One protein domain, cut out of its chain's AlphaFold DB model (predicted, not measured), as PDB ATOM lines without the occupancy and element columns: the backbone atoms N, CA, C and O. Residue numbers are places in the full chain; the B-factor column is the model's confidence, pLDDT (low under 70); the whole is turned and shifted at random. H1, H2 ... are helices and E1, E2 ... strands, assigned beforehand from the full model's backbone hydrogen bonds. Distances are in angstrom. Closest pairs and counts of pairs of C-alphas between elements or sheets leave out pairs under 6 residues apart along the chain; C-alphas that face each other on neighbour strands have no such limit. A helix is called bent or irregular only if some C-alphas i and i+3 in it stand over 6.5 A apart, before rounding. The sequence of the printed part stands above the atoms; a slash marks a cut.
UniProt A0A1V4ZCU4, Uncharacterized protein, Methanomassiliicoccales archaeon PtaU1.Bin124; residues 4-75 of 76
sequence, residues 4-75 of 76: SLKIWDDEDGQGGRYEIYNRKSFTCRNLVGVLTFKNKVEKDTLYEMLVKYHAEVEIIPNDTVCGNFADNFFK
ATOM      1  N   SER A   4     221.743 -32.389  66.551       91.88
ATOM      2  CA  SER A   4     221.823 -30.929  66.547       91.88
ATOM      3  C   SER A   4     222.772 -30.460  67.646       91.88
ATOM      4  O   SER A   4     222.758 -31.013  68.745       91.88
ATOM      5  N   LEU A   5     223.578 -29.443  67.360       93.25
ATOM      6  CA  LEU A   5     224.524 -28.843  68.295       93.25
ATOM      7  C   LEU A   5     224.197 -27.370  68.512       93.25
ATOM      8  O   LEU A   5     223.967 -26.642  67.547       93.25
ATOM      9  N   LYS A   6     224.255 -26.927  69.767       94.00
ATOM     10  CA  LYS A   6     224.427 -25.508  70.107       94.00
ATOM     11  C   LYS A   6     225.831 -25.290  70.632       94.00
ATOM     12  O   LYS A   6     226.326 -26.117  71.398       94.00
ATOM     13  N   ILE A   7     226.444 -24.184  70.232       93.44
ATOM     14  CA  ILE A   7     227.790 -23.805  70.657       93.44
ATOM     15  C   ILE A   7     227.664 -22.496  71.420       93.44
ATOM     16  O   ILE A   7     227.260 -21.472  70.870       93.44
ATOM     17  N   TRP A   8     227.993 -22.551  72.699       92.94
ATOM     18  CA  TRP A   8     227.985 -21.414  73.599       92.94
ATOM     19  C   TRP A   8     229.424 -21.040  73.894       92.94
ATOM     20  O   TRP A   8     230.176 -21.887  74.369       92.94
ATOM     21  N   ASP A   9     229.786 -19.799  73.605       91.62
ATOM     22  CA  ASP A   9     231.065 -19.220  73.998       91.62
ATOM     23  C   ASP A   9     230.869 -18.399  75.278       91.62
ATOM     24  O   ASP A   9     229.836 -17.744  75.443       91.62
ATOM     25  N   ASP A  10     231.845 -18.452  76.182       87.56
ATOM     26  CA  ASP A  10     231.906 -17.582  77.358       87.56
ATOM     27  C   ASP A  10     232.249 -16.135  76.945       87.56
ATOM     28  O   ASP A  10     232.692 -15.886  75.822       87.56
ATOM     29  N   GLU A  11     232.081 -15.172  77.857       80.69
ATOM     30  CA  GLU A  11     232.264 -13.730  77.588       80.69
ATOM     31  C   GLU A  11     233.659 -13.381  77.035       80.69
ATOM     32  O   GLU A  11     233.790 -12.501  76.185       80.69
ATOM     33  N   ASP A  12     234.685 -14.127  77.450       78.00
ATOM     34  CA  ASP A  12     236.069 -13.956  76.994       78.00
ATOM     35  C   ASP A  12     236.380 -14.694  75.675       78.00
ATOM     36  O   ASP A  12     237.498 -14.617  75.159       78.00
ATOM     37  N   GLY A  13     235.428 -15.467  75.137       74.50
ATOM     38  CA  GLY A  13     235.569 -16.250  73.903       74.50
ATOM     39  C   GLY A  13     236.606 -17.382  73.964       74.50
ATOM     40  O   GLY A  13     236.949 -17.958  72.930       74.50
ATOM     41  N   GLN A  14     237.142 -17.680  75.152       76.25
ATOM     42  CA  GLN A  14     238.141 -18.735  75.360       76.25
ATOM     43  C   GLN A  14     237.508 -20.055  75.802       76.25
ATOM     44  O   GLN A  14     237.928 -21.114  75.337       76.25
ATOM     45  N   GLY A  15     236.511 -19.988  76.682       86.25
ATOM     46  CA  GLY A  15     235.769 -21.134  77.193       86.25
ATOM     47  C   GLY A  15     234.364 -21.218  76.613       86.25
ATOM     48  O   GLY A  15     233.937 -20.347  75.852       86.25
ATOM     49  N   GLY A  16     233.661 -22.289  76.955       93.06
ATOM     50  CA  GLY A  16     232.274 -22.459  76.565       93.06
ATOM     51  C   GLY A  16     231.797 -23.903  76.630       93.06
ATOM     52  O   GLY A  16     232.386 -24.767  77.293       93.06
ATOM     53  N   ARG A  17     230.691 -24.183  75.936       94.25
ATOM     54  CA  ARG A  17     230.094 -25.518  75.890       94.25
ATOM     55  C   ARG A  17     229.392 -25.848  74.578       94.25
ATOM     56  O   ARG A  17     228.791 -24.995  73.934       94.25
ATOM     57  N   TYR A  18     229.407 -27.132  74.246       94.25
ATOM     58  CA  TYR A  18     228.587 -27.755  73.217       94.25
ATOM     59  C   TYR A  18     227.415 -28.449  73.898       94.25
ATOM     60  O   TYR A  18     227.611 -29.346  74.719       94.25
ATOM     61  N   GLU A  19     226.197 -28.067  73.543       94.69
ATOM     62  CA  GLU A  19     224.997 -28.806  73.926       94.69
ATOM     63  C   GLU A  19     224.618 -29.734  72.773       94.69
ATOM     64  O   GLU A  19     224.422 -29.290  71.639       94.69
ATOM     65  N   ILE A  20     224.543 -31.032  73.063       92.88
ATOM     66  CA  ILE A  20     224.316 -32.083  72.073       92.88
ATOM     67  C   ILE A  20     222.878 -32.555  72.171       92.88
ATOM     68  O   ILE A  20     222.442 -33.029  73.221       92.88
ATOM     69  N   TYR A  21     222.155 -32.491  71.059       92.50
ATOM     70  CA  TYR A  21     220.756 -32.873  70.987       92.50
ATOM     71  C   TYR A  21     220.533 -34.032  70.020       92.50
ATOM     72  O   TYR A  21     220.955 -34.003  68.864       92.50
ATOM     73  N   ASN A  22     219.771 -35.026  70.468       89.69
ATOM     74  CA  ASN A  22     219.204 -36.039  69.591       89.69
ATOM     75  C   ASN A  22     217.973 -35.446  68.905       89.69
ATOM     76  O   ASN A  22     216.963 -35.155  69.561       89.69
ATOM     77  N   ARG A  23     218.049 -35.265  67.585       87.88
ATOM     78  CA  ARG A  23     216.946 -34.718  66.802       87.88
ATOM     79  C   ARG A  23     215.952 -35.829  66.474       87.88
ATOM     80  O   ARG A  23     216.208 -36.693  65.638       87.88
ATOM     81  N   LYS A  24     214.788 -35.786  67.128       83.69
ATOM     82  CA  LYS A  24     213.658 -36.690  66.852       83.69
ATOM     83  C   LYS A  24     212.745 -36.139  65.756       83.69
ATOM     84  O   LYS A  24     212.199 -36.911  64.978       83.69
ATOM     85  N   SER A  25     212.603 -34.816  65.672       80.12
ATOM     86  CA  SER A  25     211.900 -34.111  64.591       80.12
ATOM     87  C   SER A  25     212.509 -32.715  64.382       80.12
ATOM     88  O   SER A  25     213.493 -32.363  65.027       80.12
ATOM     89  N   PHE A  26     211.960 -31.901  63.474       71.81
ATOM     90  CA  PHE A  26     212.416 -30.514  63.297       71.81
ATOM     91  C   PHE A  26     212.178 -29.631  64.536       71.81
ATOM     92  O   PHE A  26     212.941 -28.699  64.764       71.81
ATOM     93  N   THR A  27     211.159 -29.929  65.345       73.38
ATOM     94  CA  THR A  27     210.805 -29.172  66.559       73.38
ATOM     95  C   THR A  27     211.135 -29.918  67.852       73.38
ATOM     96  O   THR A  27     211.229 -29.289  68.900       73.38
ATOM     97  N   CYS A  28     211.357 -31.236  67.788       83.12
ATOM     98  CA  CYS A  28     211.656 -32.073  68.948       83.12
ATOM     99  C   CYS A  28     213.140 -32.452  68.978       83.12
ATOM    100  O   CYS A  28     213.594 -33.339  68.239       83.12
ATOM    101  N   ARG A  29     213.888 -31.791  69.862       88.69
ATOM    102  CA  ARG A  29     215.326 -31.999  70.077       88.69
ATOM    103  C   ARG A  29     215.580 -32.269  71.551       88.69
ATOM    104  O   ARG A  29     215.416 -31.370  72.368       88.69
ATOM    105  N   ASN A  30     215.993 -33.486  71.885       88.50
ATOM    106  CA  ASN A  30     216.214 -33.879  73.277       88.50
ATOM    107  C   ASN A  30     217.688 -33.729  73.628       88.50
ATOM    108  O   ASN A  30     218.531 -34.257  72.903       88.50
ATOM    109  N   LEU A  31     217.990 -33.034  74.725       90.25
ATOM    110  CA  LEU A  31     219.361 -32.898  75.211       90.25
ATOM    111  C   LEU A  31     219.905 -34.282  75.585       90.25
ATOM    112  O   LEU A  31     219.277 -35.023  76.339       90.25
ATOM    113  N   VAL A  32     221.059 -34.629  75.027       90.81
ATOM    114  CA  VAL A  32     221.780 -35.881  75.288       90.81
ATOM    115  C   VAL A  32     222.920 -35.637  76.262       90.81
ATOM    116  O   VAL A  32     223.173 -36.462  77.134       90.81
ATOM    117  N   GLY A  33     223.605 -34.505  76.122       91.31
ATOM    118  CA  GLY A  33     224.741 -34.181  76.963       91.31
ATOM    119  C   GLY A  33     225.319 -32.811  76.661       91.31
ATOM    120  O   GLY A  33     224.937 -32.146  75.694       91.31
ATOM    121  N   VAL A  34     226.248 -32.411  77.519       94.69
ATOM    122  CA  VAL A  34     226.957 -31.138  77.438       94.69
ATOM    123  C   VAL A  34     228.448 -31.421  77.523       94.69
ATOM    124  O   VAL A  34     228.890 -32.123  78.432       94.69
ATOM    125  N   LEU A  35     229.217 -30.879  76.585       93.69
ATOM    126  CA  LEU A  35     230.677 -30.916  76.607       93.69
ATOM    127  C   LEU A  35     231.198 -29.506  76.838       93.69
ATOM    128  O   LEU A  35     230.841 -28.594  76.103       93.69
ATOM    129  N   THR A  36     232.038 -29.322  77.847       93.88
ATOM    130  CA  THR A  36     232.660 -28.029  78.155       93.88
ATOM    131  C   THR A  36     234.075 -27.975  77.601       93.88
ATOM    132  O   THR A  36     234.788 -28.975  77.671       93.88
ATOM    133  N   PHE A  37     234.500 -26.807  77.135       93.25
ATOM    134  CA  PHE A  37     235.880 -26.532  76.735       93.25
ATOM    135  C   PHE A  37     236.389 -25.287  77.458       93.25
ATOM    136  O   PHE A  37     235.623 -24.374  77.764       93.25
ATOM    137  N   LYS A  38     237.684 -25.259  77.762       91.00
ATOM    138  CA  LYS A  38     238.326 -24.176  78.527       91.00
ATOM    139  C   LYS A  38     239.135 -23.218  77.666       91.00
ATOM    140  O   LYS A  38     239.523 -22.153  78.133       91.00
ATOM    141  N   ASN A  39     239.477 -23.638  76.455       91.44
ATOM    142  CA  ASN A  39     240.324 -22.884  75.545       91.44
ATOM    143  C   ASN A  39     239.929 -23.167  74.088       91.44
ATOM    144  O   ASN A  39     239.256 -24.151  73.769       91.44
ATOM    145  N   LYS A  40     240.417 -22.313  73.184       89.69
ATOM    146  CA  LYS A  40     240.158 -22.422  71.745       89.69
ATOM    147  C   LYS A  40     240.655 -23.738  71.130       89.69
ATOM    148  O   LYS A  40     240.014 -24.256  70.227       89.69
ATOM    149  N   VAL A  41     241.758 -24.302  71.628       93.12
ATOM    150  CA  VAL A  41     242.312 -25.565  71.105       93.12
ATOM    151  C   VAL A  41     241.347 -26.723  71.367       93.12
ATOM    152  O   VAL A  41     241.077 -27.522  70.471       93.12
ATOM    153  N   GLU A  42     240.778 -26.789  72.570       93.06
ATOM    154  CA  GLU A  42     239.742 -27.763  72.918       93.06
ATOM    155  C   GLU A  42     238.476 -27.558  72.077       93.06
ATOM    156  O   GLU A  42     237.931 -28.533  71.563       93.06
ATOM    157  N   LYS A  43     238.048 -26.305  71.869       91.62
ATOM    158  CA  LYS A  43     236.911 -25.976  70.992       91.62
ATOM    159  C   LYS A  43     237.124 -26.487  69.566       91.62
ATOM    160  O   LYS A  43     236.258 -27.174  69.029       91.62
ATOM    161  N   ASP A  44     238.274 -26.181  68.970       91.88
ATOM    162  CA  ASP A  44     238.603 -26.573  67.597       91.88
ATOM    163  C   ASP A  44     238.688 -28.102  67.471       91.88
ATOM    164  O   ASP A  44     238.160 -28.674  66.519       91.88
ATOM    165  N   THR A  45     239.257 -28.777  68.477       92.88
ATOM    166  CA  THR A  45     239.314 -30.248  68.535       92.88
ATOM    167  C   THR A  45     237.911 -30.857  68.606       92.88
ATOM    168  O   THR A  45     237.594 -31.775  67.849       92.88
ATOM    169  N   LEU A  46     237.036 -30.331  69.471       91.75
ATOM    170  CA  LEU A  46     235.645 -30.783  69.572       91.75
ATOM    171  C   LEU A  46     234.873 -30.541  68.272       91.75
ATOM    172  O   LEU A  46     234.119 -31.410  67.839       91.75
ATOM    173  N   TYR A  47     235.081 -29.395  67.623       90.50
ATOM    174  CA  TYR A  47     234.492 -29.104  66.318       90.50
ATOM    175  C   TYR A  47     234.959 -30.107  65.254       90.50
ATOM    176  O   TYR A  47     234.155 -30.603  64.462       90.50
ATOM    177  N   GLU A  48     236.244 -30.454  65.245       92.31
ATOM    178  CA  GLU A  48     236.790 -31.440  64.317       92.31
ATOM    179  C   GLU A  48     236.194 -32.832  64.523       92.31
ATOM    180  O   GLU A  48     235.767 -33.471  63.560       92.31
ATOM    181  N   MET A  49     236.115 -33.270  65.782       89.69
ATOM    182  CA  MET A  49     235.585 -34.580  66.152       89.69
ATOM    183  C   MET A  49     234.083 -34.702  65.908       89.69
ATOM    184  O   MET A  49     233.621 -35.767  65.520       89.69
ATOM    185  N   LEU A  50     233.314 -33.642  66.168       87.88
ATOM    186  CA  LEU A  50     231.853 -33.712  66.173       87.88
ATOM    187  C   LEU A  50     231.211 -33.178  64.899       87.88
ATOM    188  O   LEU A  50     230.068 -33.523  64.642       87.88
ATOM    189  N   VAL A  51     231.887 -32.331  64.120       87.38
ATOM    190  CA  VAL A  51     231.261 -31.619  62.990       87.38
ATOM    191  C   VAL A  51     231.976 -31.899  61.677       87.38
ATOM    192  O   VAL A  51     231.335 -32.294  60.706       87.38
ATOM    193  N   LYS A  52     233.302 -31.716  61.619       85.25
ATOM    194  CA  LYS A  52     234.047 -31.656  60.344       85.25
ATOM    195  C   LYS A  52     233.868 -32.889  59.450       85.25
ATOM    196  O   LYS A  52     233.874 -32.751  58.229       85.25
ATOM    197  N   TYR A  53     233.692 -34.068  60.043       82.31
ATOM    198  CA  TYR A  53     233.553 -35.337  59.321       82.31
ATOM    199  C   TYR A  53     232.171 -35.993  59.471       82.31
ATOM    200  O   TYR A  53     231.994 -37.138  59.057       82.31
ATOM    201  N   HIS A  54     231.191 -35.269  60.017       86.19
ATOM    202  CA  HIS A  54     229.855 -35.781  60.323       86.19
ATOM    203  C   HIS A  54     228.777 -34.918  59.658       86.19
ATOM    204  O   HIS A  54     228.281 -33.952  60.233       86.19
ATOM    205  N   ALA A  55     228.399 -35.269  58.425       82.56
ATOM    206  CA  ALA A  55     227.408 -34.523  57.637       82.56
ATOM    207  C   ALA A  55     225.989 -34.554  58.244       82.56
ATOM    208  O   ALA A  55     225.138 -33.732  57.915       82.56
ATOM    209  N   GLU A  56     225.725 -35.509  59.132       85.44
ATOM    210  CA  GLU A  56     224.484 -35.678  59.882       85.44
ATOM    211  C   GLU A  56     224.343 -34.731  61.087       85.44
ATOM    212  O   GLU A  56     223.318 -34.769  61.780       85.44
ATOM    213  N   VAL A  57     225.362 -33.907  61.351       88.69
ATOM    214  CA  VAL A  57     225.407 -32.966  62.470       88.69
ATOM    215  C   VAL A  57     225.024 -31.568  61.990       88.69
ATOM    216  O   VAL A  57     225.648 -30.977  61.116       88.69
ATOM    217  N   GLU A  58     223.973 -31.027  62.594       90.38
ATOM    218  CA  GLU A  58     223.413 -29.707  62.313       90.38
ATOM    219  C   GLU A  58     223.791 -28.744  63.442       90.38
ATOM    220  O   GLU A  58     223.440 -28.976  64.597       90.38
ATOM    221  N   ILE A  59     224.454 -27.630  63.135       91.19
ATOM    222  CA  ILE A  59     224.635 -26.549  64.112       91.19
ATOM    223  C   ILE A  59     223.396 -25.659  64.062       91.19
ATOM    224  O   ILE A  59     223.061 -25.115  63.009       91.19
ATOM    225  N   ILE A  60     222.709 -25.523  65.194       91.56
ATOM    226  CA  ILE A  60     221.505 -24.700  65.323       91.56
ATOM    227  C   ILE A  60     221.803 -23.418  66.116       91.56
ATOM    228  O   ILE A  60     222.652 -23.436  67.009       91.56
ATOM    229  N   PRO A  61     221.090 -22.313  65.839       90.56
ATOM    230  CA  PRO A  61     221.190 -21.089  66.629       90.56
ATOM    231  C   PRO A  61     220.872 -21.301  68.117       90.56
ATOM    232  O   PRO A  61     219.988 -22.092  68.472       90.56
ATOM    233  N   ASN A  62     221.556 -20.565  68.992       89.44
ATOM    234  CA  ASN A  62     221.435 -20.707  70.447       89.44
ATOM    235  C   ASN A  62     220.035 -20.358  70.984       89.44
ATOM    236  O   ASN A  62     219.593 -20.934  71.980       89.44
ATOM    237  N   ASP A  63     219.296 -19.502  70.284       87.88
ATOM    238  CA  ASP A  63     217.903 -19.119  70.544       87.88
ATOM    239  C   ASP A  63     216.871 -20.150  70.049       87.88
ATOM    240  O   ASP A  63     215.694 -20.069  70.401       87.88
ATOM    241  N   THR A  64     217.290 -21.168  69.287       85.94
ATOM    242  CA  THR A  64     216.382 -22.217  68.796       85.94
ATOM    243  C   THR A  64     215.749 -22.970  69.964       85.94
ATOM    244  O   THR A  64     216.447 -23.618  70.752       85.94
ATOM    245  N   VAL A  65     214.420 -22.954  70.058       83.19
ATOM    246  CA  VAL A  65     213.688 -23.715  71.078       83.19
ATOM    247  C   VAL A  65     213.942 -25.213  70.881       83.19
ATOM    248  O   VAL A  65     213.733 -25.768  69.801       83.19
ATOM    249  N   CYS A  66     214.438 -25.864  71.931       84.00
ATOM    250  CA  CYS A  66     214.708 -27.301  71.983       84.00
ATOM    251  C   CYS A  66     213.847 -27.939  73.083       84.00
ATOM    252  O   CYS A  66     213.306 -27.236  73.930       84.00
ATOM    253  N   GLY A  67     213.704 -29.261  73.079       77.19
ATOM    254  CA  GLY A  67     212.840 -30.003  74.002       77.19
ATOM    255  C   GLY A  67     211.652 -30.668  73.310       77.19
ATOM    256  O   GLY A  67     211.593 -30.754  72.081       77.19
ATOM    257  N   ASN A  68     210.719 -31.178  74.111       74.12
ATOM    258  CA  ASN A  68     209.492 -31.793  73.622       74.12
ATOM    259  C   ASN A  68     208.499 -30.714  73.166       74.12
ATOM    260  O   ASN A  68     208.352 -29.671  73.800       74.12
ATOM    261  N   PHE A  69     207.793 -30.973  72.066       72.62
ATOM    262  CA  PHE A  69     206.770 -30.072  71.543       72.62
ATOM    263  C   PHE A  69     205.641 -29.821  72.552       72.62
ATOM    264  O   PHE A  69     205.210 -28.681  72.706       72.62
ATOM    265  N   ALA A  70     205.193 -30.857  73.267       72.12
ATOM    266  CA  ALA A  70     204.134 -30.716  74.269       72.12
ATOM    267  C   ALA A  70     204.550 -29.747  75.390       72.12
ATOM    268  O   ALA A  70     203.838 -28.785  75.674       72.12
ATOM    269  N   ASP A  71     205.746 -29.947  75.941       71.69
ATOM    270  CA  ASP A  71     206.281 -29.143  77.044       71.69
ATOM    271  C   ASP A  71     206.485 -27.679  76.619       71.69
ATOM    272  O   ASP A  71     206.145 -26.753  77.355       71.69
ATOM    273  N   ASN A  72     206.976 -27.460  75.394       71.31
ATOM    274  CA  ASN A  72     207.276 -26.123  74.879       71.31
ATOM    275  C   ASN A  72     206.028 -25.308  74.497       71.31
ATOM    276  O   ASN A  72     206.026 -24.090  74.677       71.31
ATOM    277  N   PHE A  73     204.984 -25.944  73.955       69.38
ATOM    278  CA  PHE A  73     203.825 -25.232  73.393       69.38
ATOM    279  C   PHE A  73     202.549 -25.343  74.226       69.38
ATOM    280  O   PHE A  73     201.713 -24.445  74.156       69.38
ATOM    281  N   PHE A  74     202.392 -26.402  75.021       74.69
ATOM    282  CA  PHE A  74     201.165 -26.642  75.784       74.69
ATOM    283  C   PHE A  74     201.321 -26.427  77.292       74.69
ATOM    284  O   PHE A  74     200.295 -26.366  77.961       74.69
ATOM    285  N   LYS A  75     202.550 -26.245  77.814       63.47
ATOM    286  CA  LYS A  75     202.836 -26.013  79.250       63.47
ATOM    287  C   LYS A  75     202.012 -26.930  80.176       63.47
ATOM    288  O   LYS A  75     201.422 -26.449  81.144       63.47
TER     289      LYS A  75
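What this domain is: This is residues 4 to 75 of the 76 residues of an uncharacterized protein of Methanomassiliicoccales archaeon PtaU1.Bin124 (UniProt A0A1V4ZCU4). A strongly twisted sheet of four strands has helix H1 over one face, its other face bare of named helices, and a tail after E4 leads away from the sheet to the short helix H2. The 72 printed residues hold, in order, E1, E2, E3, H1, E4 and H2; the class is mixed, helices and strands. The sheet runs E3, E2, E1, E4 and is mixed, only E1 and E4 being parallel. The whole is only just compact, close to loose, with a radius of gyration of the C-alphas of 13.2 A and spans of 41 by 28 by 17 A.

Where its parts are: E1, residues 4 to 9, begins at C-alpha 4 (221.823, -30.929, 66.547) and is 16.7 A long. E2, residues 16 to 23, is 21.9 A; E3, residues 29 to 37, is 22.3 A and bends by 62 degrees at residue 32. H1, residues 40 to 52, is 15.9 A and only just irregular: C-alphas 49 and 52 are 6.7 A apart. E4 is residues 57 to 59; H2, residues 69 to 74, ends at C-alpha 74 (201.165, -26.642, 75.784).

How they stand to each other: E1, E2 and E3 form a meander, each strand the antiparallel neighbour of the one before, in two hairpins: N 6 and O 19 are 3.0 A apart, N 18 and O 35 2.8 A, within hydrogen-bond range. E4 is parallel to E1, with N 5 and O 58 at 2.8 A. E3, H1 and E4 make a split strand-helix-strand unit, E2 and E1 between its strands, with a right-handed crossover. H1 is on the sheet, making two layers, helix over sheet, at a height of 9.2 A, over E2 and only just over E1, with 3 C-alphas on E1; it runs along the strands, at 7 degrees to E2 on the local plane. The closest C-alphas of H1 and E4, Val 51 and Val 57, are 6.0 A apart. H2 is not on the sheet and is apart from H1. Every O i to N i+4 pair is within range in H2, 8 of 9 in H1.

The domain as a whole: The farthest C-alphas, of Val 41 and Phe 74, are 41.4 A apart. The printed part has no cut, and no link is long. Mean pLDDT of the printed part is 86.4; residues 73 and 75 are under 70.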